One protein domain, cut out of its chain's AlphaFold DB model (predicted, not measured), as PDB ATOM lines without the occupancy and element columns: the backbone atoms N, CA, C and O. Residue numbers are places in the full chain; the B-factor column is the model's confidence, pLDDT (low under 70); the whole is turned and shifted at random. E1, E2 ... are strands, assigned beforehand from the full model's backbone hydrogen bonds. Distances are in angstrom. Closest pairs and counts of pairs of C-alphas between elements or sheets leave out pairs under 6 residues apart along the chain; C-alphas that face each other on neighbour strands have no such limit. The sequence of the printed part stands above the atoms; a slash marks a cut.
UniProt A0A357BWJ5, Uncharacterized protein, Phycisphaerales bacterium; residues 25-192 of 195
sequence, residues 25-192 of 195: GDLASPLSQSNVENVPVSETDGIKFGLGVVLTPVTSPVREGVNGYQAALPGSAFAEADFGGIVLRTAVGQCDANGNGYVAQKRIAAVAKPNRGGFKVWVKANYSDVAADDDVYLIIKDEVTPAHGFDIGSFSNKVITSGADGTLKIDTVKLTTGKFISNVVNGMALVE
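Overview. This is residues 25 to 192 of the 195 residues of an uncharacterized protein of Phycisphaerales bacterium (UniProt A0A357BWJ5). Little regular structure: two curled antiparallel sheets stand side by side amid long loops, E1 E6 E4 E2 E3 folded on itself and E7 E10 E9 E8. The 168 printed residues, with ten named strands in order E1 to E10 holding 58 residues, are all strand and compact, radius of gyration of the C-alphas 15.5 A, spans 49 by 34 by 34 A.

Along the chain. E1 is residues 36 to 40, from C-alpha 36 (8.385, 50.370, 39.027); E2 52 to 57; E3 69 to 72; E4 83 to 87; E5 101 to 103; E6 108 to 112; E7 119 to 124; E8 135 to 142, 20.1 A; E9 170 to 180, 20.3 A; E10 188 to 192, to C-alpha 192 (-2.080, 57.958, 31.525).

Arrangement. In the folded sheet, two leaves, E1 E6 face E2 E3, with E4 the hinge; N 37 and O 111 of E1 and E6 are 2.8 A apart. E5 pairs with no named strand. E8 E9 E10 are a meander, successive antiparallel neighbours; E7 beside E10, N 121 to O 191 2.9 A, completes a Greek key. Between sheets, the closest C-alphas of E2 and E8, Gly 52 and Leu 138, are 7.1 A apart.

Size, cuts and confidence. The farthest C-alphas, Arg 63 and Asp 165, are 49.2 A apart. The printed part has no cut; E8 to E9 is among the long links. Residues 162 to 168 are among those under pLDDT 70.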
ATOM      1  N   GLY A  25       6.605  51.684  24.796       91.06
ATOM      2  CA  GLY A  25       6.995  51.435  26.180       91.06
ATOM      3  C   GLY A  25       7.841  52.541  26.807       91.06
ATOM      4  O   GLY A  25       8.261  52.369  27.952       91.06
ATOM      5  N   ASP A  26       8.101  53.647  26.101       90.38
ATOM      6  CA  ASP A  26       8.764  54.808  26.694       90.38
ATOM      7  C   ASP A  26       7.816  55.555  27.626       90.38
ATOM      8  O   ASP A  26       6.642  55.790  27.330       90.38
ATOM      9  N   LEU A  27       8.359  55.988  28.756       88.50
ATOM     10  CA  LEU A  27       7.659  56.884  29.658       88.50
ATOM     11  C   LEU A  27       7.690  58.313  29.109       88.50
ATOM     12  O   LEU A  27       8.736  58.800  28.685       88.50
ATOM     13  N   ALA A  28       6.564  59.023  29.189       86.19
ATOM     14  CA  ALA A  28       6.536  60.452  28.869       86.19
ATOM     15  C   ALA A  28       7.245  61.310  29.930       86.19
ATOM     16  O   ALA A  28       7.656  62.433  29.653       86.19
ATOM     17  N   SER A  29       7.402  60.789  31.146       77.12
ATOM     18  CA  SER A  29       8.172  61.419  32.218       77.12
ATOM     19  C   SER A  29       8.882  60.353  33.052       77.12
ATOM     20  O   SER A  29       8.304  59.292  33.293       77.12
ATOM     21  N   PRO A  30      10.124  60.600  33.502       70.25
ATOM     22  CA  PRO A  30      10.865  59.633  34.300       70.25
ATOM     23  C   PRO A  30      10.120  59.321  35.605       70.25
ATOM     24  O   PRO A  30       9.733  60.226  36.342       70.25
ATOM     25  N   LEU A  31       9.933  58.031  35.884       69.50
ATOM     26  CA  LEU A  31       9.366  57.546  37.141       69.50
ATOM     27  C   LEU A  31      10.463  57.308  38.180       69.50
ATOM     28  O   LEU A  31      11.604  56.986  37.843       69.50
ATOM     29  N   SER A  32      10.099  57.402  39.460       63.72
ATOM     30  CA  SER A  32      10.955  56.914  40.539       63.72
ATOM     31  C   SER A  32      10.995  55.386  40.513       63.72
ATOM     32  O   SER A  32      10.010  54.727  40.177       63.72
ATOM     33  N   GLN A  33      12.116  54.801  40.946       71.25
ATOM     34  CA  GLN A  33      12.249  53.349  41.109       71.25
ATOM     35  C   GLN A  33      11.157  52.767  42.018       71.25
ATOM     36  O   GLN A  33      10.756  51.623  41.847       71.25
ATOM     37  N   SER A  34      10.623  53.567  42.945       73.69
ATOM     38  CA  SER A  34       9.496  53.163  43.791       73.69
ATOM     39  C   SER A  34       8.210  52.858  43.007       73.69
ATOM     40  O   SER A  34       7.421  52.027  43.458       73.69
ATOM     41  N   ASN A  35       8.013  53.458  41.825       81.56
ATOM     42  CA  ASN A  35       6.817  53.290  40.988       81.56
ATOM     43  C   ASN A  35       6.915  52.092  40.027       81.56
ATOM     44  O   ASN A  35       5.935  51.743  39.366       81.56
ATOM     45  N   VAL A  36       8.090  51.466  39.949       88.88
ATOM     46  CA  VAL A  36       8.385  50.370  39.027       88.88
ATOM     47  C   VAL A  36       8.654  49.096  39.816       88.88
ATOM     48  O   VAL A  36       9.425  49.081  40.772       88.88
ATOM     49  N   GLU A  37       8.031  48.005  39.398       89.31
ATOM     50  CA  GLU A  37       8.326  46.669  39.899       89.31
ATOM     51  C   GLU A  37       9.279  45.959  38.937       89.31
ATOM     52  O   GLU A  37       9.091  46.017  37.724       89.31
ATOM     53  N   ASN A  38      10.303  45.293  39.466       90.62
ATOM     54  CA  ASN A  38      11.268  44.553  38.659       90.62
ATOM     55  C   ASN A  38      11.038  43.059  38.867       90.62
ATOM     56  O   ASN A  38      11.389  42.522  39.914       90.62
ATOM     57  N   VAL A  39      10.441  42.398  37.875       92.12
ATOM     58  CA  VAL A  39      10.022  40.991  37.975       92.12
ATOM     59  C   VAL A  39      10.511  40.163  36.789       92.12
ATOM     60  O   VAL A  39      10.607  40.682  35.676       92.12
ATOM     61  N   PRO A  40      10.805  38.868  36.987       92.88
ATOM     62  CA  PRO A  40      11.023  37.929  35.894       92.88
ATOM     63  C   PRO A  40       9.828  37.843  34.935       92.88
ATOM     64  O   PRO A  40       8.680  37.919  35.364       92.88
ATOM     65  N   VAL A  41      10.091  37.614  33.650       93.94
ATOM     66  CA  VAL A  41       9.063  37.323  32.633       93.94
ATOM     67  C   VAL A  41       8.738  35.828  32.584       93.94
ATOM     68  O   VAL A  41       9.658  35.009  32.479       93.94
ATOM     69  N   SER A  42       7.449  35.468  32.607       93.31
ATOM     70  CA  SER A  42       6.986  34.076  32.486       93.31
ATOM     71  C   SER A  42       6.818  33.600  31.043       93.31
ATOM     72  O   SER A  42       7.035  32.420  30.763       93.31
ATOM     73  N   GLU A  43       6.459  34.507  30.134       94.06
ATOM     74  CA  GLU A  43       6.115  34.184  28.746       94.06
ATOM     75  C   GLU A  43       7.300  33.611  27.971       94.06
ATOM     76  O   GLU A  43       8.371  34.220  27.926       94.06
ATOM     77  N   THR A  44       7.101  32.453  27.338       92.88
ATOM     78  CA  THR A  44       8.134  31.760  26.546       92.88
ATOM     79  C   THR A  44       8.677  32.641  25.425       92.88
ATOM     80  O   THR A  44       9.892  32.724  25.255       92.88
ATOM     81  N   ASP A  45       7.795  33.367  24.738       92.06
ATOM     82  CA  ASP A  45       8.159  34.297  23.660       92.06
ATOM     83  C   ASP A  45       8.602  35.676  24.187       92.06
ATOM     84  O   ASP A  45       8.927  36.585  23.423       92.06
ATOM     85  N   GLY A  46       8.658  35.834  25.512       94.50
ATOM     86  CA  GLY A  46       8.885  37.107  26.175       94.50
ATOM     87  C   GLY A  46       7.674  38.038  26.115       94.50
ATOM     88  O   GLY A  46       6.601  37.684  25.637       94.50
ATOM     89  N   ILE A  47       7.845  39.253  26.638       96.50
ATOM     90  CA  ILE A  47       6.791  40.276  26.652       96.50
ATOM     91  C   ILE A  47       7.294  41.519  25.933       96.50
ATOM     92  O   ILE A  47       8.333  42.081  26.295       96.50
ATOM     93  N   LYS A  48       6.556  41.944  24.904       96.38
ATOM     94  CA  LYS A  48       6.852  43.165  24.148       96.38
ATOM     95  C   LYS A  48       6.698  44.399  25.038       96.38
ATOM     96  O   LYS A  48       5.872  44.438  25.950       96.38
ATOM     97  N   PHE A  49       7.488  45.427  24.755       95.94
ATOM     98  CA  PHE A  49       7.353  46.709  25.440       95.94
ATOM     99  C   PHE A  49       5.985  47.341  25.184       95.94
ATOM    100  O   PHE A  49       5.399  47.163  24.119       95.94
ATOM    101  N   GLY A  50       5.492  48.100  26.161       95.06
ATOM    102  CA  GLY A  50       4.211  48.795  26.074       95.06
ATOM    103  C   GLY A  50       2.986  47.890  26.194       95.06
ATOM    104  O   GLY A  50       1.883  48.387  25.989       95.06
ATOM    105  N   LEU A  51       3.151  46.604  26.528       97.25
ATOM    106  CA  LEU A  51       2.038  45.711  26.852       97.25
ATOM    107  C   LEU A  51       1.705  45.760  28.347       97.25
ATOM    108  O   LEU A  51       2.595  45.823  29.203       97.25
ATOM    109  N   GLY A  52       0.411  45.719  28.644       96.94
ATOM    110  CA  GLY A  52      -0.139  45.495  29.968       96.94
ATOM    111  C   GLY A  52       0.012  44.041  30.407       96.94
ATOM    112  O   GLY A  52      -0.138  43.120  29.606       96.94
ATOM    113  N   VAL A  53       0.313  43.844  31.689       97.06
ATOM    114  CA  VAL A  53       0.625  42.534  32.274       97.06
ATOM    115  C   VAL A  53      -0.099  42.310  33.593       97.06
ATOM    116  O   VAL A  53      -0.537  43.250  34.258       97.06
ATOM    117  N   VAL A  54      -0.157  41.045  33.992       95.56
ATOM    118  CA  VAL A  54      -0.491  40.587  35.344       95.56
ATOM    119  C   VAL A  54       0.801  40.278  36.095       95.56
ATOM    120  O   VAL A  54       1.783  39.830  35.497       95.56
ATOM    121  N   LEU A  55       0.807  40.493  37.412       93.12
ATOM    122  CA  LEU A  55       1.894  40.038  38.282       93.12
ATOM    123  C   LEU A  55       1.449  38.798  39.050       93.12
ATOM    124  O   LEU A  55       0.753  38.891  40.059       93.12
ATOM    125  N   THR A  56       1.876  37.633  38.579       89.38
ATOM    126  CA  THR A  56       1.425  36.345  39.109       89.38
ATOM    127  C   THR A  56       2.404  35.833  40.166       89.38
ATOM    128  O   THR A  56       3.612  35.822  39.902       89.38
ATOM    129  N   PRO A  57       1.934  35.381  41.345       87.88
ATOM    130  CA  PRO A  57       2.783  34.689  42.307       87.88
ATOM    131  C   PRO A  57       3.387  33.421  41.698       87.88
ATOM    132  O   PRO A  57       2.716  32.675  40.985       87.88
ATOM    133  N   VAL A  58       4.647  33.143  42.006       85.75
ATOM    134  CA  VAL A  58       5.291  31.878  41.643       85.75
ATOM    135  C   VAL A  58       4.998  30.866  42.748       85.75
ATOM    136  O   VAL A  58       5.344  31.103  43.897       85.75
ATOM    137  N   THR A  59       4.375  29.733  42.411       79.62
ATOM    138  CA  THR A  59       3.896  28.730  43.387       79.62
ATOM    139  C   THR A  59       5.018  28.059  44.191       79.62
ATOM    140  O   THR A  59       4.781  27.605  45.305       79.62
ATOM    141  N   SER A  60       6.241  28.023  43.647       77.19
ATOM    142  CA  SER A  60       7.432  27.465  44.308       77.19
ATOM    143  C   SER A  60       8.676  28.292  43.965       77.19
ATOM    144  O   SER A  60       9.484  27.891  43.117       77.19
ATOM    145  N   PRO A  61       8.838  29.482  44.561       78.06
ATOM    146  CA  PRO A  61       9.963  30.348  44.263       78.06
ATOM    147  C   PRO A  61      11.249  29.743  44.835       78.06
ATOM    148  O   PRO A  61      11.374  29.499  46.030       78.06
ATOM    149  N   VAL A  62      12.246  29.528  43.975       75.75
ATOM    150  CA  VAL A  62      13.590  29.085  44.405       75.75
ATOM    151  C   VAL A  62      14.234  30.081  45.392       75.75
ATOM    152  O   VAL A  62      15.044  29.682  46.226       75.75
ATOM    153  N   ARG A  63      13.890  31.377  45.309       73.00
ATOM    154  CA  ARG A  63      14.280  32.434  46.255       73.00
ATOM    155  C   ARG A  63      13.137  33.435  46.446       73.00
ATOM    156  O   ARG A  63      12.977  34.368  45.652       73.00
ATOM    157  N   GLU A  64      12.379  33.276  47.527       71.81
ATOM    158  CA  GLU A  64      11.352  34.246  47.924       71.81
ATOM    159  C   GLU A  64      11.895  35.684  47.962       71.81
ATOM    160  O   GLU A  64      13.049  35.931  48.313       71.81
ATOM    161  N   GLY A  65      11.073  36.638  47.516       67.00
ATOM    162  CA  GLY A  65      11.460  38.044  47.352       67.00
ATOM    163  C   GLY A  65      12.291  38.359  46.099       67.00
ATOM    164  O   GLY A  65      12.405  39.526  45.744       67.00
ATOM    165  N   VAL A  66      12.827  37.349  45.398       70.00
ATOM    166  CA  VAL A  66      13.558  37.527  44.126       70.00
ATOM    167  C   VAL A  66      12.755  36.988  42.944       70.00
ATOM    168  O   VAL A  66      12.637  37.653  41.920       70.00
ATOM    169  N   ASN A  67      12.183  35.791  43.081       71.81
ATOM    170  CA  ASN A  67      11.317  35.181  42.068       71.81
ATOM    171  C   ASN A  67       9.943  34.806  42.631       71.81
ATOM    172  O   ASN A  67       9.340  33.849  42.167       71.81
ATOM    173  N   GLY A  68       9.463  35.546  43.637       82.75
ATOM    174  CA  GLY A  68       8.135  35.342  44.227       82.75
ATOM    175  C   GLY A  68       6.981  35.776  43.318       82.75
ATOM    176  O   GLY A  68       5.876  35.271  43.467       82.75
ATOM    177  N   TYR A  69       7.245  36.668  42.361       90.44
ATOM    178  CA  TYR A  69       6.290  37.123  41.350       90.44
ATOM    179  C   TYR A  69       6.936  37.119  39.971       90.44
ATOM    180  O   TYR A  69       8.154  37.243  39.856       90.44
ATOM    181  N   GLN A  70       6.110  37.027  38.935       92.94
ATOM    182  CA  GLN A  70       6.518  37.118  37.538       92.94
ATOM    183  C   GLN A  70       5.495  37.916  36.726       92.94
ATOM    184  O   GLN A  70       4.306  37.903  37.041       92.94
ATOM    185  N   ALA A  71       5.961  38.613  35.692       95.38
ATOM    186  CA  ALA A  71       5.098  39.266  34.718       95.38
ATOM    187  C   ALA A  71       4.614  38.242  33.688       95.38
ATOM    188  O   ALA A  71       5.440  37.563  33.071       95.38
ATOM    189  N   ALA A  72       3.298  38.187  33.503       95.94
ATOM    190  CA  ALA A  72       2.608  37.350  32.529       95.94
ATOM    191  C   ALA A  72       1.652  38.199  31.684       95.94
ATOM    192  O   ALA A  72       1.190  39.255  32.133       95.94
ATOM    193  N   LEU A  73       1.328  37.738  30.479       96.62
ATOM    194  CA  LEU A  73       0.250  38.350  29.704       96.62
ATOM    195  C   LEU A  73      -1.113  38.039  30.350       96.62
ATOM    196  O   LEU A  73      -1.275  36.988  30.976       96.62
ATOM    197  N   PRO A  74      -2.097  38.950  30.240       94.94
ATOM    198  CA  PRO A  74      -3.437  38.689  30.748       94.94
ATOM    199  C   PRO A  74      -4.068  37.488  30.036       94.94
ATOM    200  O   PRO A  74      -3.908  37.310  28.831       94.94
ATOM    201  N   GLY A  75      -4.786  36.666  30.800       90.12
ATOM    202  CA  GLY A  75      -5.564  35.543  30.282       90.12
ATOM    203  C   GLY A  75      -7.067  35.817  30.310       90.12
ATOM    204  O   GLY A  75      -7.522  36.850  30.790       90.12
ATOM    205  N   SER A  76      -7.861  34.840  29.875       84.25
ATOM    206  CA  SER A  76      -9.328  34.952  29.782       84.25
ATOM    207  C   SER A  76     -10.055  35.178  31.115       84.25
ATOM    208  O   SER A  76     -11.189  35.642  31.113       84.25
ATOM    209  N   ALA A  77      -9.425  34.854  32.245       87.81
ATOM    210  CA  ALA A  77      -9.973  35.087  33.583       87.81
ATOM    211  C   ALA A  77      -9.584  36.453  34.178       87.81
ATOM    212  O   ALA A  77      -9.916  36.720  35.329       87.81
ATOM    213  N   PHE A  78      -8.855  37.290  33.430       92.56
ATOM    214  CA  PHE A  78      -8.377  38.586  33.901       92.56
ATOM    215  C   PHE A  78      -9.543  39.527  34.227       92.56
ATOM    216  O   PHE A  78     -10.419  39.767  33.394       92.56
ATOM    217  N   ALA A  79      -9.504  40.114  35.417       92.88
ATOM    218  CA  ALA A  79     -10.322  41.246  35.817       92.88
ATOM    219  C   ALA A  79      -9.459  42.507  35.948       92.88
ATOM    220  O   ALA A  79      -8.246  42.444  36.112       92.88
ATOM    221  N   GLU A  80     -10.090  43.683  35.933       92.88
ATOM    222  CA  GLU A  80      -9.384  44.965  36.065       92.88
ATOM    223  C   GLU A  80      -8.463  45.016  37.299       92.88
ATOM    224  O   GLU A  80      -7.349  45.533  37.221       92.88
ATOM    225  N   ALA A  81      -8.903  44.441  38.422       91.94
ATOM    226  CA  ALA A  81      -8.137  44.392  39.667       91.94
ATOM    227  C   ALA A  81      -6.822  43.599  39.554       91.94
ATOM    228  O   ALA A  81      -5.917  43.806  40.362       91.94
ATOM    229  N   ASP A  82      -6.702  42.730  38.550       93.19
ATOM    230  CA  ASP A  82      -5.502  41.937  38.301       93.19
ATOM    231  C   ASP A  82      -4.433  42.735  37.539       93.19
ATOM    232  O   ASP A  82      -3.299  42.273  37.393       93.19
ATOM    233  N   PHE A  83      -4.757  43.939  37.049       94.50
ATOM    234  CA  PHE A  83      -3.831  44.748  36.267       94.50
ATOM    235  C   PHE A  83      -2.550  45.065  37.052       94.50
ATOM    236  O   PHE A  83      -2.519  45.880  37.977       94.50
ATOM    237  N   GLY A  84      -1.460  44.416  36.647       93.00
ATOM    238  CA  GLY A  84      -0.158  44.494  37.296       93.00
ATOM    239  C   GLY A  84       0.688  45.681  36.845       93.00
ATOM    240  O   GLY A  84       1.624  46.061  37.553       93.00
ATOM    241  N   GLY A  85       0.356  46.275  35.694       94.75
ATOM    242  CA  GLY A  85       1.047  47.427  35.125       94.75
ATOM    243  C   GLY A  85       1.460  47.236  33.669       94.75
ATOM    244  O   GLY A  85       0.959  46.347  32.986       94.75
ATOM    245  N   ILE A  86       2.380  48.082  33.193       95.69
ATOM    246  CA  ILE A  86       2.869  48.073  31.802       95.69
ATOM    247  C   ILE A  86       4.369  47.808  31.760       95.69
ATOM    248  O   ILE A  86       5.131  48.425  32.507       95.69
ATOM    249  N   VAL A  87       4.796  46.920  30.860       95.94
ATOM    250  CA  VAL A  87       6.216  46.626  30.629       95.94
ATOM    251  C   VAL A  87       6.887  47.799  29.919       95.94
ATOM    252  O   VAL A  87       6.541  48.156  28.791       95.94
ATOM    253  N   LEU A  88       7.874  48.391  30.583       94.31
ATOM    254  CA  LEU A  88       8.596  49.564  30.113       94.31
ATOM    255  C   LEU A  88       9.772  49.191  29.225       94.31
ATOM    256  O   LEU A  88      10.475  48.206  29.471       94.31
ATOM    257  N   ARG A  89      10.038  50.046  28.239       92.06
ATOM    258  CA  ARG A  89      11.259  49.985  27.442       92.06
ATOM    259  C   ARG A  89      12.468  50.240  28.338       92.06
ATOM    260  O   ARG A  89      12.529  51.219  29.075       92.06
ATOM    261  N   THR A  90      13.443  49.339  28.277       87.94
ATOM    262  CA  THR A  90      14.675  49.413  29.071       87.94
ATOM    263  C   THR A  90      15.889  49.040  28.230       87.94
ATOM    264  O   THR A  90      15.772  48.405  27.182       87.94
ATOM    265  N   ALA A  91      17.080  49.393  28.719       82.81
ATOM    266  CA  ALA A  91      18.346  49.068  28.060       82.81
ATOM    267  C   ALA A  91      18.637  47.554  27.976       82.81
ATOM    268  O   ALA A  91      19.487  47.144  27.196       82.81
ATOM    269  N   VAL A  92      17.939  46.725  28.762       78.50
ATOM    270  CA  VAL A  92      18.071  45.255  28.737       78.50
ATOM    271  C   VAL A  92      17.142  44.581  27.719       78.50
ATOM    272  O   VAL A  92      17.087  43.352  27.654       78.50
ATOM    273  N   GLY A  93      16.408  45.379  26.940       85.75
ATOM    274  CA  GLY A  93      15.527  44.909  25.881       85.75
ATOM    275  C   GLY A  93      16.242  44.162  24.766       85.75
ATOM    276  O   GLY A  93      17.388  44.445  24.429       85.75
ATOM    277  N   GLN A  94      15.519  43.226  24.167       92.12
ATOM    278  CA  GLN A  94      15.897  42.534  22.941       92.12
ATOM    279  C   GLN A  94      14.966  42.954  21.805       92.12
ATOM    280  O   GLN A  94      13.981  43.656  22.029       92.12
ATOM    281  N   CYS A  95      15.290  42.537  20.585       92.38
ATOM    282  CA  CYS A  95      14.504  42.804  19.390       92.38
ATOM    283  C   CYS A  95      14.205  41.476  18.689       92.38
ATOM    284  O   CYS A  95      15.119  40.664  18.526       92.38
ATOM    285  N   ASP A  96      12.944  41.223  18.348       89.06
ATOM    286  CA  ASP A  96      12.562  40.029  17.591       89.06
ATOM    287  C   ASP A  96      12.875  40.194  16.089       89.06
ATOM    288  O   ASP A  96      13.326  41.246  15.629       89.06
ATOM    289  N   ALA A  97      12.629  39.146  15.298       88.75
ATOM    290  CA  ALA A  97      12.869  39.165  13.852       88.75
ATOM    291  C   ALA A  97      12.014  40.201  13.091       88.75
ATOM    292  O   ALA A  97      12.352  40.564  11.967       88.75
ATOM    293  N   ASN A  98      10.929  40.686  13.701       87.06
ATOM    294  CA  ASN A  98      10.020  41.679  13.133       87.06
ATOM    295  C   ASN A  98      10.342  43.107  13.605       87.06
ATOM    296  O   ASN A  98       9.623  44.043  13.258       87.06
ATOM    297  N   GLY A  99      11.401  43.296  14.397       86.25
ATOM    298  CA  GLY A  99      11.777  44.606  14.915       86.25
ATOM    299  C   GLY A  99      11.054  45.012  16.206       86.25
ATOM    300  O   GLY A  99      11.195  46.158  16.638       86.25
ATOM    301  N   ASN A 100      10.274  44.122  16.836       89.38
ATOM    302  CA  ASN A 100       9.576  44.450  18.077       89.38
ATOM    303  C   ASN A 100      10.523  44.330  19.268       89.38
ATOM    304  O   ASN A 100      11.147  43.292  19.495       89.38
ATOM    305  N   GLY A 101      10.583  45.393  20.070       93.06
ATOM    306  CA  GLY A 101      11.318  45.379  21.327       93.06
ATOM    307  C   GLY A 101      10.584  44.566  22.397       93.06
ATOM    308  O   GLY A 101       9.382  44.762  22.593       93.06
ATOM    309  N   TYR A 102      11.296  43.696  23.110       95.69
ATOM    310  CA  TYR A 102      10.720  42.826  24.137       95.69
ATOM    311  C   TYR A 102      11.706  42.498  25.267       95.69
ATOM    312  O   TYR A 102      12.916  42.702  25.150       95.69
ATOM    313  N   VAL A 103      11.184  41.954  26.366       96.19
ATOM    314  CA  VAL A 103      11.967  41.327  27.438       96.19
ATOM    315  C   VAL A 103      11.780  39.815  27.353       96.19
ATOM    316  O   VAL A 103      10.661  39.320  27.461       96.19
ATOM    317  N   ALA A 104      12.871  39.079  27.144       94.69
ATOM    318  CA  ALA A 104      12.838  37.624  26.987       94.69
ATOM    319  C   ALA A 104      12.440  36.894  28.280       94.69
ATOM    320  O   ALA A 104      12.639  37.407  29.386       94.69
ATOM    321  N   GLN A 105      11.961  35.654  28.142       93.56
ATOM    322  CA  GLN A 105      11.619  34.794  29.275       93.56
ATOM    323  C   GLN A 105      12.737  34.759  30.329       93.56
ATOM    324  O   GLN A 105      13.929  34.697  30.009       93.56
ATOM    325  N   LYS A 106      12.349  34.771  31.608       89.69
ATOM    326  CA  LYS A 106      13.230  34.735  32.791       89.69
ATOM    327  C   LYS A 106      14.148  35.952  32.958       89.69
ATOM    328  O   LYS A 106      14.873  36.020  33.950       89.69
ATOM    329  N   ARG A 107      14.138  36.919  32.035       92.12
ATOM    330  CA  ARG A 107      14.791  38.221  32.234       92.12
ATOM    331  C   ARG A 107      13.900  39.119  33.085       92.12
ATOM    332  O   ARG A 107      12.703  38.877  33.210       92.12
ATOM    333  N   ILE A 108      14.512  40.138  33.678       92.25
ATOM    334  CA  ILE A 108      13.821  41.089  34.545       92.25
ATOM    335  C   ILE A 108      13.200  42.189  33.688       92.25
ATOM    336  O   ILE A 108      13.917  42.928  33.014       92.25
ATOM    337  N   ALA A 109      11.875  42.280  33.722       93.62
ATOM    338  CA  ALA A 109      11.110  43.372  33.150       93.62
ATOM    339  C   ALA A 109      10.876  44.459  34.202       93.62
ATOM    340  O   ALA A 109      10.586  44.164  35.362       93.62
ATOM    341  N   ALA A 110      10.961  45.714  33.767       93.94
ATOM    342  CA  ALA A 110      10.506  46.867  34.528       93.94
ATOM    343  C   ALA A 110       9.016  47.088  34.242       93.94
ATOM    344  O   ALA A 110       8.644  47.336  33.096       93.94
ATOM    345  N   VAL A 111       8.173  47.000  35.267       94.19
ATOM    346  CA  VAL A 111       6.716  47.140  35.158       94.19
ATOM    347  C   VAL A 111       6.264  48.396  35.897       94.19
ATOM    348  O   VAL A 111       6.411  48.482  37.115       94.19
ATOM    349  N   ALA A 112       5.711  49.374  35.177       92.69
ATOM    350  CA  ALA A 112       5.125  50.569  35.786       92.69
ATOM    351  C   ALA A 112       3.793  50.231  36.455       92.69
ATOM    352  O   ALA A 112       2.866  49.774  35.784       92.69
ATOM    353  N   LYS A 113       3.694  50.466  37.767       87.81
ATOM    354  CA  LYS A 113       2.510  50.123  38.558       87.81
ATOM    355  C   LYS A 113       1.529  51.295  38.666       87.81
ATOM    356  O   LYS A 113       1.935  52.372  39.104       87.81
ATOM    357  N   PRO A 114       0.232  51.097  38.367       83.56
ATOM    358  CA  PRO A 114      -0.750  52.188  38.392       83.56
ATOM    359  C   PRO A 114      -1.014  52.685  39.816       83.56
ATOM    360  O   PRO A 114      -1.141  53.882  40.050       83.56
ATOM    361  N   ASN A 115      -0.977  51.784  40.800       79.69
ATOM    362  CA  ASN A 115      -1.252  52.080  42.207       79.69
ATOM    363  C   ASN A 115      -0.099  52.766  42.966       79.69
ATOM    364  O   ASN A 115      -0.196  52.952  44.178       79.69
ATOM    365  N   ARG A 116       1.004  53.121  42.295       74.06
ATOM    366  CA  ARG A 116       2.159  53.789  42.907       74.06
ATOM    367  C   ARG A 116       2.374  55.164  42.282       74.06
ATOM    368  O   ARG A 116       3.415  55.396  41.691       74.06
ATOM    369  N   GLY A 117       1.407  56.071  42.407       74.06
ATOM    370  CA  GLY A 117       1.558  57.474  41.988       74.06
ATOM    371  C   GLY A 117       1.248  57.776  40.519       74.06
ATOM    372  O   GLY A 117       1.478  58.903  40.084       74.06
ATOM    373  N   GLY A 118       0.699  56.806  39.781       83.56
ATOM    374  CA  GLY A 118       0.342  56.967  38.375       83.56
ATOM    375  C   GLY A 118       1.541  57.114  37.434       83.56
ATOM    376  O   GLY A 118       2.686  57.298  37.848       83.56
ATOM    377  N   PHE A 119       1.291  56.988  36.134       88.44
ATOM    378  CA  PHE A 119       2.328  57.090  35.112       88.44
ATOM    379  C   PHE A 119       1.750  57.396  33.732       88.44
ATOM    380  O   PHE A 119       0.563  57.205  33.481       88.44
ATOM    381  N   LYS A 120       2.618  57.852  32.823       91.06
ATOM    382  CA  LYS A 120       2.293  58.114  31.418       91.06
ATOM    383  C   LYS A 120       3.238  57.338  30.519       91.06
ATOM    384  O   LYS A 120       4.451  57.530  30.616       91.06
ATOM    385  N   VAL A 121       2.698  56.488  29.655       92.38
ATOM    386  CA  VAL A 121       3.486  55.607  28.786       92.38
ATOM    387  C   VAL A 121       2.978  55.643  27.352       92.38
ATOM    388  O   VAL A 121       1.774  55.647  27.092       92.38
ATOM    389  N   TRP A 122       3.919  55.681  26.419       93.25
ATOM    390  CA  TRP A 122       3.649  55.609  24.994       93.25
ATOM    391  C   TRP A 122       3.391  54.159  24.589       93.25
ATOM    392  O   TRP A 122       4.243  53.284  24.762       93.25
ATOM    393  N   VAL A 123       2.215  53.904  24.023       93.88
ATOM    394  CA  VAL A 123       1.786  52.576  23.569       93.88
ATOM    395  C   VAL A 123       1.472  52.606  22.082       93.88
ATOM    396  O   VAL A 123       1.139  53.653  21.521       93.88
ATOM    397  N   LYS A 124       1.568  51.447  21.433       92.00
ATOM    398  CA  LYS A 124       1.103  51.296  20.055       92.00
ATOM    399  C   LYS A 124      -0.417  51.455  20.028       92.00
ATOM    400  O   LYS A 124      -1.121  50.772  20.769       92.00
ATOM    401  N   ALA A 125      -0.912  52.342  19.176       88.50
ATOM    402  CA  ALA A 125      -2.338  52.497  18.949       88.50
ATOM    403  C   ALA A 125      -2.829  51.389  18.008       88.50
ATOM    404  O   ALA A 125      -2.344  51.253  16.884       88.50
ATOM    405  N   ASN A 126      -3.794  50.597  18.471       87.56
ATOM    406  CA  ASN A 126      -4.407  49.532  17.673       87.56
ATOM    407  C   ASN A 126      -5.392  50.064  16.620       87.56
ATOM    408  O   ASN A 126      -5.621  49.412  15.603       87.56
ATOM    409  N   TYR A 127      -5.927  51.265  16.834       88.44
ATOM    410  CA  TYR A 127      -6.780  51.972  15.886       88.44
ATOM    411  C   TYR A 127      -6.227  53.369  15.624       88.44
ATOM    412  O   TYR A 127      -5.604  53.959  16.499       88.44
ATOM    413  N   SER A 128      -6.460  53.910  14.427       90.00
ATOM    414  CA  SER A 128      -6.022  55.265  14.062       90.00
ATOM    415  C   SER A 128      -6.909  56.374  14.631       90.00
ATOM    416  O   SER A 128      -6.533  57.539  14.554       90.00
ATOM    417  N   ASP A 129      -8.084  56.030  15.162       92.94
ATOM    418  CA  ASP A 129      -9.094  56.967  15.659       92.94
ATOM    419  C   ASP A 129      -9.046  57.180  17.179       92.94
ATOM    420  O   ASP A 129      -9.958  57.794  17.721       92.94
ATOM    421  N   VAL A 130      -8.002  56.699  17.867       93.62
ATOM    422  CA  VAL A 130      -7.791  57.008  19.291       93.62
ATOM    423  C   VAL A 130      -7.680  58.521  19.465       93.62
ATOM    424  O   VAL A 130      -6.828  59.163  18.836       93.62
ATOM    425  N   ALA A 131      -8.527  59.063  20.336       90.06
ATOM    426  CA  ALA A 131      -8.581  60.470  20.691       90.06
ATOM    427  C   ALA A 131      -8.155  60.705  22.150       90.06
ATOM    428  O   ALA A 131      -8.139  59.797  22.982       90.06
ATOM    429  N   ALA A 132      -7.810  61.952  22.473       90.31
ATOM    430  CA  ALA A 132      -7.640  62.354  23.866       90.31
ATOM    431  C   ALA A 132      -8.950  62.169  24.662       90.31
ATOM    432  O   ALA A 132     -10.037  62.391  24.137       90.31
ATOM    433  N   ASP A 133      -8.812  61.778  25.928       92.75
ATOM    434  CA  ASP A 133      -9.868  61.435  26.892       92.75
ATOM    435  C   ASP A 133     -10.641  60.129  26.618       92.75
ATOM    436  O   ASP A 133     -11.487  59.730  27.440       92.75
ATOM    437  N   ASP A 134     -10.295  59.406  25.545       95.38
ATOM    438  CA  ASP A 134     -10.822  58.069  25.279       95.38
ATOM    439  C   ASP A 134     -10.540  57.115  26.450       95.38
ATOM    440  O   ASP A 134      -9.502  57.156  27.126       95.38
ATOM    441  N   ASP A 135     -11.503  56.226  26.687       96.44
ATOM    442  CA  ASP A 135     -11.355  55.123  27.629       96.44
ATOM    443  C   ASP A 135     -10.252  54.156  27.184       96.44
ATOM    444  O   ASP A 135     -10.035  53.939  25.995       96.44
ATOM    445  N   VAL A 136      -9.591  53.521  28.152       96.00
ATOM    446  CA  VAL A 136      -8.563  52.511  27.889       96.00
ATOM    447  C   VAL A 136      -9.124  51.121  28.152       96.00
ATOM    448  O   VAL A 136      -9.575  50.811  29.255       96.00
ATOM    449  N   TYR A 137      -9.043  50.267  27.141       95.75
ATOM    450  CA  TYR A 137      -9.411  48.860  27.205       95.75
ATOM    451  C   TYR A 137      -8.170  48.002  26.961       95.75
ATOM    452  O   TYR A 137      -7.484  48.178  25.956       95.75
ATOM    453  N   LEU A 138      -7.875  47.074  27.868       95.44
ATOM    454  CA  LEU A 138      -6.804  46.091  27.717       95.44
ATOM    455  C   LEU A 138      -7.332  44.877  26.958       95.44
ATOM    456  O   LEU A 138      -8.362  44.328  27.338       95.44
ATOM    457  N   ILE A 139      -6.625  44.435  25.922       94.12
ATOM    458  CA  ILE A 139      -6.937  43.200  25.200       94.12
ATOM    459  C   ILE A 139      -6.414  42.016  26.014       94.12
ATOM    460  O   ILE A 139      -5.218  41.931  26.281       94.12
ATOM    461  N   ILE A 140      -7.296  41.101  26.411       93.00
ATOM    462  CA  ILE A 140      -6.958  39.974  27.301       93.00
ATOM    463  C   ILE A 140      -7.028  38.616  26.599       93.00
ATOM    464  O   ILE A 140      -6.720  37.584  27.190       93.00
ATOM    465  N   LYS A 141      -7.476  38.603  25.342       88.81
ATOM    466  CA  LYS A 141      -7.771  37.379  24.604       88.81
ATOM    467  C   LYS A 141      -7.871  37.652  23.106       88.81
ATOM    468  O   LYS A 141      -8.393  38.696  22.733       88.81
ATOM    469  N   ASP A 142      -7.421  36.706  22.283       85.38
ATOM    470  CA  ASP A 142      -7.727  36.596  20.847       85.38
ATOM    471  C   ASP A 142      -7.754  35.101  20.464       85.38
ATOM    472  O   ASP A 142      -6.713  34.464  20.345       85.38
ATOM    473  N   GLU A 143      -8.940  34.491  20.355       75.25
ATOM    474  CA  GLU A 143      -9.098  33.041  20.077       75.25
ATOM    475  C   GLU A 143      -9.465  32.712  18.609       75.25
ATOM    476  O   GLU A 143      -9.927  31.598  18.307       75.25
ATOM    477  N   VAL A 144      -9.366  33.672  17.686       69.00
ATOM    478  CA  VAL A 144      -9.678  33.417  16.269       69.00
ATOM    479  C   VAL A 144      -8.419  33.008  15.511       69.00
ATOM    480  O   VAL A 144      -7.336  33.536  15.738       69.00
ATOM    481  N   THR A 145      -8.575  32.047  14.598       65.75
ATOM    482  CA  THR A 145      -7.532  31.640  13.655       65.75
ATOM    483  C   THR A 145      -7.999  31.987  12.236       65.75
ATOM    484  O   THR A 145      -9.036  31.463  11.822       65.75
ATOM    485  N   PRO A 146      -7.254  32.804  11.466       69.19
ATOM    486  CA  PRO A 146      -6.042  33.520  11.873       69.19
ATOM    487  C   PRO A 146      -6.345  34.613  12.910       69.19
ATOM    488  O   PRO A 146      -7.441  35.168  12.919       69.19
ATOM    489  N   ALA A 147      -5.365  34.906  13.769       70.94
ATOM    490  CA  ALA A 147      -5.474  35.973  14.763       70.94
ATOM    491  C   ALA A 147      -5.760  37.318  14.084       70.94
ATOM    492  O   ALA A 147      -5.302  37.570  12.964       70.94
ATOM    493  N   HIS A 148      -6.461  38.209  14.779       75.38
ATOM    494  CA  HIS A 148      -6.827  39.521  14.237       75.38
ATOM    495  C   HIS A 148      -5.636  40.488  14.158       75.38
ATOM    496  O   HIS A 148      -5.758  41.585  13.615       75.38
ATOM    497  N   GLY A 149      -4.480  40.088  14.694       80.31
ATOM    498  CA  GLY A 149      -3.242  40.864  14.661       80.31
ATOM    499  C   GLY A 149      -3.068  41.819  15.843       80.31
ATOM    500  O   GLY A 149      -2.115  42.602  15.843       80.31
ATOM    501  N   PHE A 150      -3.947  41.753  16.847       87.69
ATOM    502  CA  PHE A 150      -3.765  42.459  18.110       87.69
ATOM    503  C   PHE A 150      -2.986  41.595  19.098       87.69
ATOM    504  O   PHE A 150      -3.313  40.432  19.319       87.69
ATOM    505  N   ASP A 151      -1.965  42.177  19.720       91.44
ATOM    506  CA  ASP A 151      -1.225  41.496  20.778       91.44
ATOM    507  C   ASP A 151      -2.073  41.454  22.061       91.44
ATOM    508  O   ASP A 151      -2.647  42.468  22.476       91.44
ATOM    509  N   ILE A 152      -2.113  40.304  22.733       93.75
ATOM    510  CA  ILE A 152      -2.640  40.216  24.101       93.75
ATOM    511  C   ILE A 152      -1.812  41.153  24.993       93.75
ATOM    512  O   ILE A 152      -0.591  41.228  24.873       93.75
ATOM    513  N   GLY A 153      -2.481  41.913  25.856       95.44
ATOM    514  CA  GLY A 153      -1.886  42.973  26.665       95.44
ATOM    515  C   GLY A 153      -1.801  44.334  25.964       95.44
ATOM    516  O   GLY A 153      -1.376  45.303  26.587       95.44
ATOM    517  N   SER A 154      -2.188  44.464  24.692       95.25
ATOM    518  CA  SER A 154      -2.232  45.773  24.021       95.25
ATOM    519  C   SER A 154      -3.515  46.552  24.347       95.25
ATOM    520  O   SER A 154      -4.443  46.023  24.962       95.25
ATOM    521  N   PHE A 155      -3.562  47.832  23.961       95.25
ATOM    522  CA  PHE A 155      -4.627  48.760  24.355       95.25
ATOM    523  C   PHE A 155      -5.544  49.148  23.192       95.25
ATOM    524  O   PHE A 155      -5.108  49.316  22.055       95.25
ATOM    525  N   SER A 156      -6.822  49.339  23.497       93.75
ATOM    526  CA  SER A 156      -7.869  49.796  22.584       93.75
ATOM    527  C   SER A 156      -8.623  50.975  23.200       93.75
ATOM    528  O   SER A 156      -8.776  51.033  24.419       93.75
ATOM    529  N   ASN A 157      -9.122  51.894  22.369       94.06
ATOM    530  CA  ASN A 157     -10.005  52.990  22.792       94.06
ATOM    531  C   ASN A 157     -11.492  52.607  22.841       94.06
ATOM    532  O   ASN A 157     -12.349  53.412  23.197       94.06
ATOM    533  N   LYS A 158     -11.816  51.372  22.467       90.88
ATOM    534  CA  LYS A 158     -13.183  50.860  22.436       90.88
ATOM    535  C   LYS A 158     -13.241  49.415  22.900       90.88
ATOM    536  O   LYS A 158     -12.271  48.666  22.759       90.88
ATOM    537  N   VAL A 159     -14.409  49.028  23.405       89.31
ATOM    538  CA  VAL A 159     -14.748  47.618  23.601       89.31
ATOM    539  C   VAL A 159     -14.678  46.923  22.245       89.31
ATOM    540  O   VAL A 159     -15.286  47.383  21.277       89.31
ATOM    541  N   ILE A 160     -13.946  45.818  22.181       84.00
ATOM    542  CA  ILE A 160     -13.911  44.940  21.014       84.00
ATOM    543  C   ILE A 160     -14.671  43.678  21.410       84.00
ATOM    544  O   ILE A 160     -14.278  43.027  22.372       84.00
ATOM    545  N   THR A 161     -15.772  43.375  20.717       71.38
ATOM    546  CA  THR A 161     -16.644  42.229  21.054       71.38
ATOM    547  C   THR A 161     -17.177  41.439  19.855       71.38
ATOM    548  O   THR A 161     -17.853  40.438  20.064       71.38
ATOM    549  N   SER A 162     -16.947  41.827  18.592       62.12
ATOM    550  CA  SER A 162     -17.906  41.433  17.537       62.12
ATOM    551  C   SER A 162     -17.408  40.669  16.314       62.12
ATOM    552  O   SER A 162     -16.741  41.256  15.474       62.12
ATOM    553  N   GLY A 163     -17.894  39.441  16.127       48.50
ATOM    554  CA  GLY A 163     -18.026  38.797  14.821       48.50
ATOM    555  C   GLY A 163     -19.471  38.390  14.614       48.50
ATOM    556  O   GLY A 163     -20.115  37.907  15.540       48.50
ATOM    557  N   ALA A 164     -19.997  38.650  13.419       38.84
ATOM    558  CA  ALA A 164     -21.419  38.600  13.070       38.84
ATOM    559  C   ALA A 164     -21.848  37.305  12.354       38.84
ATOM    560  O   ALA A 164     -22.817  37.281  11.608       38.84
ATOM    561  N   ASP A 165     -21.152  36.214  12.617       54.75
ATOM    562  CA  ASP A 165     -21.688  34.862  12.789       54.75
ATOM    563  C   ASP A 165     -21.894  34.536  14.288       54.75
ATOM    564  O   ASP A 165     -22.278  33.426  14.649       54.75
ATOM    565  N   GLY A 166     -21.674  35.520  15.170       48.38
ATOM    566  CA  GLY A 166     -21.635  35.364  16.623       48.38
ATOM    567  C   GLY A 166     -20.223  35.193  17.196       48.38
ATOM    568  O   GLY A 166     -20.105  34.992  18.401       48.38
ATOM    569  N   THR A 167     -19.150  35.286  16.396       51.62
ATOM    570  CA  THR A 167     -17.787  35.019  16.884       51.62
ATOM    571  C   THR A 167     -16.757  36.085  16.483       51.62
ATOM    572  O   THR A 167     -16.069  35.949  15.478       51.62
ATOM    573  N   LEU A 168     -16.571  37.122  17.314       56.25
ATOM    574  CA  LEU A 168     -15.217  37.634  17.584       56.25
ATOM    575  C   LEU A 168     -14.858  37.103  18.947       56.25
ATOM    576  O   LEU A 168     -15.674  37.123  19.863       56.25
ATOM    577  N   LYS A 169     -13.616  36.670  19.071       73.25
ATOM    578  CA  LYS A 169     -13.087  36.145  20.321       73.25
ATOM    579  C   LYS A 169     -11.947  37.005  20.846       73.25
ATOM    580  O   LYS A 169     -10.965  36.480  21.370       73.25
ATOM    581  N   ILE A 170     -12.068  38.310  20.620       82.12
ATOM    582  CA  ILE A 170     -11.247  39.298  21.299       82.12
ATOM    583  C   ILE A 170     -12.041  39.736  22.513       82.12
ATOM    584  O   ILE A 170     -13.139  40.256  22.348       82.12
ATOM    585  N   ASP A 171     -11.471  39.540  23.695       87.81
ATOM    586  CA  ASP A 171     -12.040  40.078  24.923       87.81
ATOM    587  C   ASP A 171     -11.192  41.248  25.393       87.81
ATOM    588  O   ASP A 171      -9.956  41.232  25.336       87.81
ATOM    589  N   THR A 172     -11.887  42.280  25.858       91.69
ATOM    590  CA  THR A 172     -11.278  43.484  26.401       91.69
ATOM    591  C   THR A 172     -11.799  43.769  27.797       91.69
ATOM    592  O   THR A 172     -12.975  43.564  28.087       91.69
ATOM    593  N   VAL A 173     -10.928  44.286  28.658       93.81
ATOM    594  CA  VAL A 173     -11.286  44.749  30.001       93.81
ATOM    595  C   VAL A 173     -10.999  46.237  30.100       93.81
ATOM    596  O   VAL A 173      -9.898  46.689  29.791       93.81
ATOM    597  N   LYS A 174     -12.003  47.011  30.519       95.50
ATOM    598  CA  LYS A 174     -11.839  48.446  30.762       95.50
ATOM    599  C   LYS A 174     -10.923  48.660  31.966       95.50
ATOM    600  O   LYS A 174     -11.143  48.060  33.012       95.50
ATOM    601  N   LEU A 175      -9.936  49.540  31.822       94.88
ATOM    602  CA  LEU A 175      -9.095  50.006  32.922       94.88
ATOM    603  C   LEU A 175      -9.571  51.407  33.319       94.88
ATOM    604  O   LEU A 175      -9.243  52.393  32.668       94.88
ATOM    605  N   THR A 176     -10.378  51.504  34.373       94.06
ATOM    606  CA  THR A 176     -11.023  52.747  34.831       94.06
ATOM    607  C   THR A 176     -10.033  53.792  35.335       94.06
ATOM    608  O   THR A 176     -10.311  54.989  35.282       94.06
ATOM    609  N   THR A 177      -8.854  53.347  35.760       91.06
ATOM    610  CA  THR A 177      -7.732  54.205  36.157       91.06
ATOM    611  C   THR A 177      -6.960  54.775  34.963       91.06
ATOM    612  O   THR A 177      -6.139  55.675  35.151       91.06
ATOM    613  N   GLY A 178      -7.203  54.263  33.751       93.00
ATOM    614  CA  GLY A 178      -6.485  54.602  32.526       93.00
ATOM    615  C   GLY A 178      -7.276  55.500  31.574       93.00
ATOM    616  O   GLY A 178      -8.473  55.306  31.361       93.00
ATOM    617  N   LYS A 179      -6.585  56.453  30.940       94.75
ATOM    618  CA  LYS A 179      -7.111  57.297  29.856       94.75
ATOM    619  C   LYS A 179      -6.081  57.504  28.754       94.75
ATOM    620  O   LYS A 179      -4.899  57.703  29.041       94.75
ATOM    621  N   PHE A 180      -6.528  57.523  27.501       94.94
ATOM    622  CA  PHE A 180      -5.716  58.101  26.435       94.94
ATOM    623  C   PHE A 180      -5.677  59.615  26.621       94.94
ATOM    624  O   PHE A 180      -6.699  60.246  26.865       94.94
ATOM    625  N   ILE A 181      -4.493  60.211  26.531       92.69
ATOM    626  CA  ILE A 181      -4.299  61.661  26.706       92.69
ATOM    627  C   ILE A 181      -3.706  62.322  25.460       92.69
ATOM    628  O   ILE A 181      -3.310  63.486  25.488       92.69
ATOM    629  N   SER A 182      -3.627  61.577  24.357       90.06
ATOM    630  CA  SER A 182      -3.236  62.089  23.051       90.06
ATOM    631  C   SER A 182      -4.008  61.387  21.944       90.06
ATOM    632  O   SER A 182      -4.378  60.222  22.073       90.06
ATOM    633  N   ASN A 183      -4.144  62.074  20.812       88.31
ATOM    634  CA  ASN A 183      -4.514  61.424  19.561       88.31
ATOM    635  C   ASN A 183      -3.379  60.503  19.081       88.31
ATOM    636  O   ASN A 183      -2.236  60.618  19.547       88.31
ATOM    637  N   VAL A 184      -3.678  59.637  18.110       88.06
ATOM    638  CA  VAL A 184      -2.649  58.826  17.443       88.06
ATOM    639  C   VAL A 184      -1.701  59.703  16.639       88.06
ATOM    640  O   VAL A 184      -2.123  60.466  15.772       88.06
ATOM    641  N   VAL A 185      -0.401  59.519  16.856       83.94
ATOM    642  CA  VAL A 185       0.652  60.107  16.026       83.94
ATOM    643  C   VAL A 185       1.714  59.054  15.752       83.94
ATOM    644  O   VAL A 185       2.211  58.415  16.672       83.94
ATOM    645  N   ASN A 186       2.051  58.839  14.477       84.75
ATOM    646  CA  ASN A 186       2.991  57.796  14.038       84.75
ATOM    647  C   ASN A 186       2.650  56.387  14.573       84.75
ATOM    648  O   ASN A 186       3.541  55.605  14.892       84.75
ATOM    649  N   GLY A 187       1.357  56.067  14.698       87.38
ATOM    650  CA  GLY A 187       0.893  54.780  15.236       87.38
ATOM    651  C   GLY A 187       1.047  54.631  16.755       87.38
ATOM    652  O   GLY A 187       0.865  53.534  17.277       87.38
ATOM    653  N   MET A 188       1.367  55.717  17.462       90.88
ATOM    654  CA  MET A 188       1.539  55.764  18.910       90.88
ATOM    655  C   MET A 188       0.459  56.624  19.558       90.88
ATOM    656  O   MET A 188       0.058  57.645  19.002       90.88
ATOM    657  N   ALA A 189       0.038  56.242  20.759       92.62
ATOM    658  CA  ALA A 189      -0.800  57.057  21.627       92.62
ATOM    659  C   ALA A 189      -0.211  57.077  23.041       92.62
ATOM    660  O   ALA A 189       0.450  56.129  23.473       92.62
ATOM    661  N   LEU A 190      -0.436  58.172  23.759       93.31
ATOM    662  CA  LEU A 190      -0.023  58.311  25.143       93.31
ATOM    663  C   LEU A 190      -1.169  57.908  26.062       93.31
ATOM    664  O   LEU A 190      -2.264  58.467  25.977       93.31
ATOM    665  N   VAL A 191      -0.893  56.973  26.964       93.75
ATOM    666  CA  VAL A 191      -1.840  56.542  27.991       93.75
ATOM    667  C   VAL A 191      -1.362  57.023  29.351       93.75
ATOM    668  O   VAL A 191      -0.190  56.866  29.694       93.75
ATOM    669  N   GLU A 192      -2.276  57.594  30.127       92.94
ATOM    670  CA  GLU A 192      -2.080  57.958  31.525       92.94
ATOM    671  C   GLU A 192      -2.861  57.005  32.428       92.94
ATOM    672  O   GLU A 192      -4.048  56.784  32.211       92.94
TER     673      GLU A 192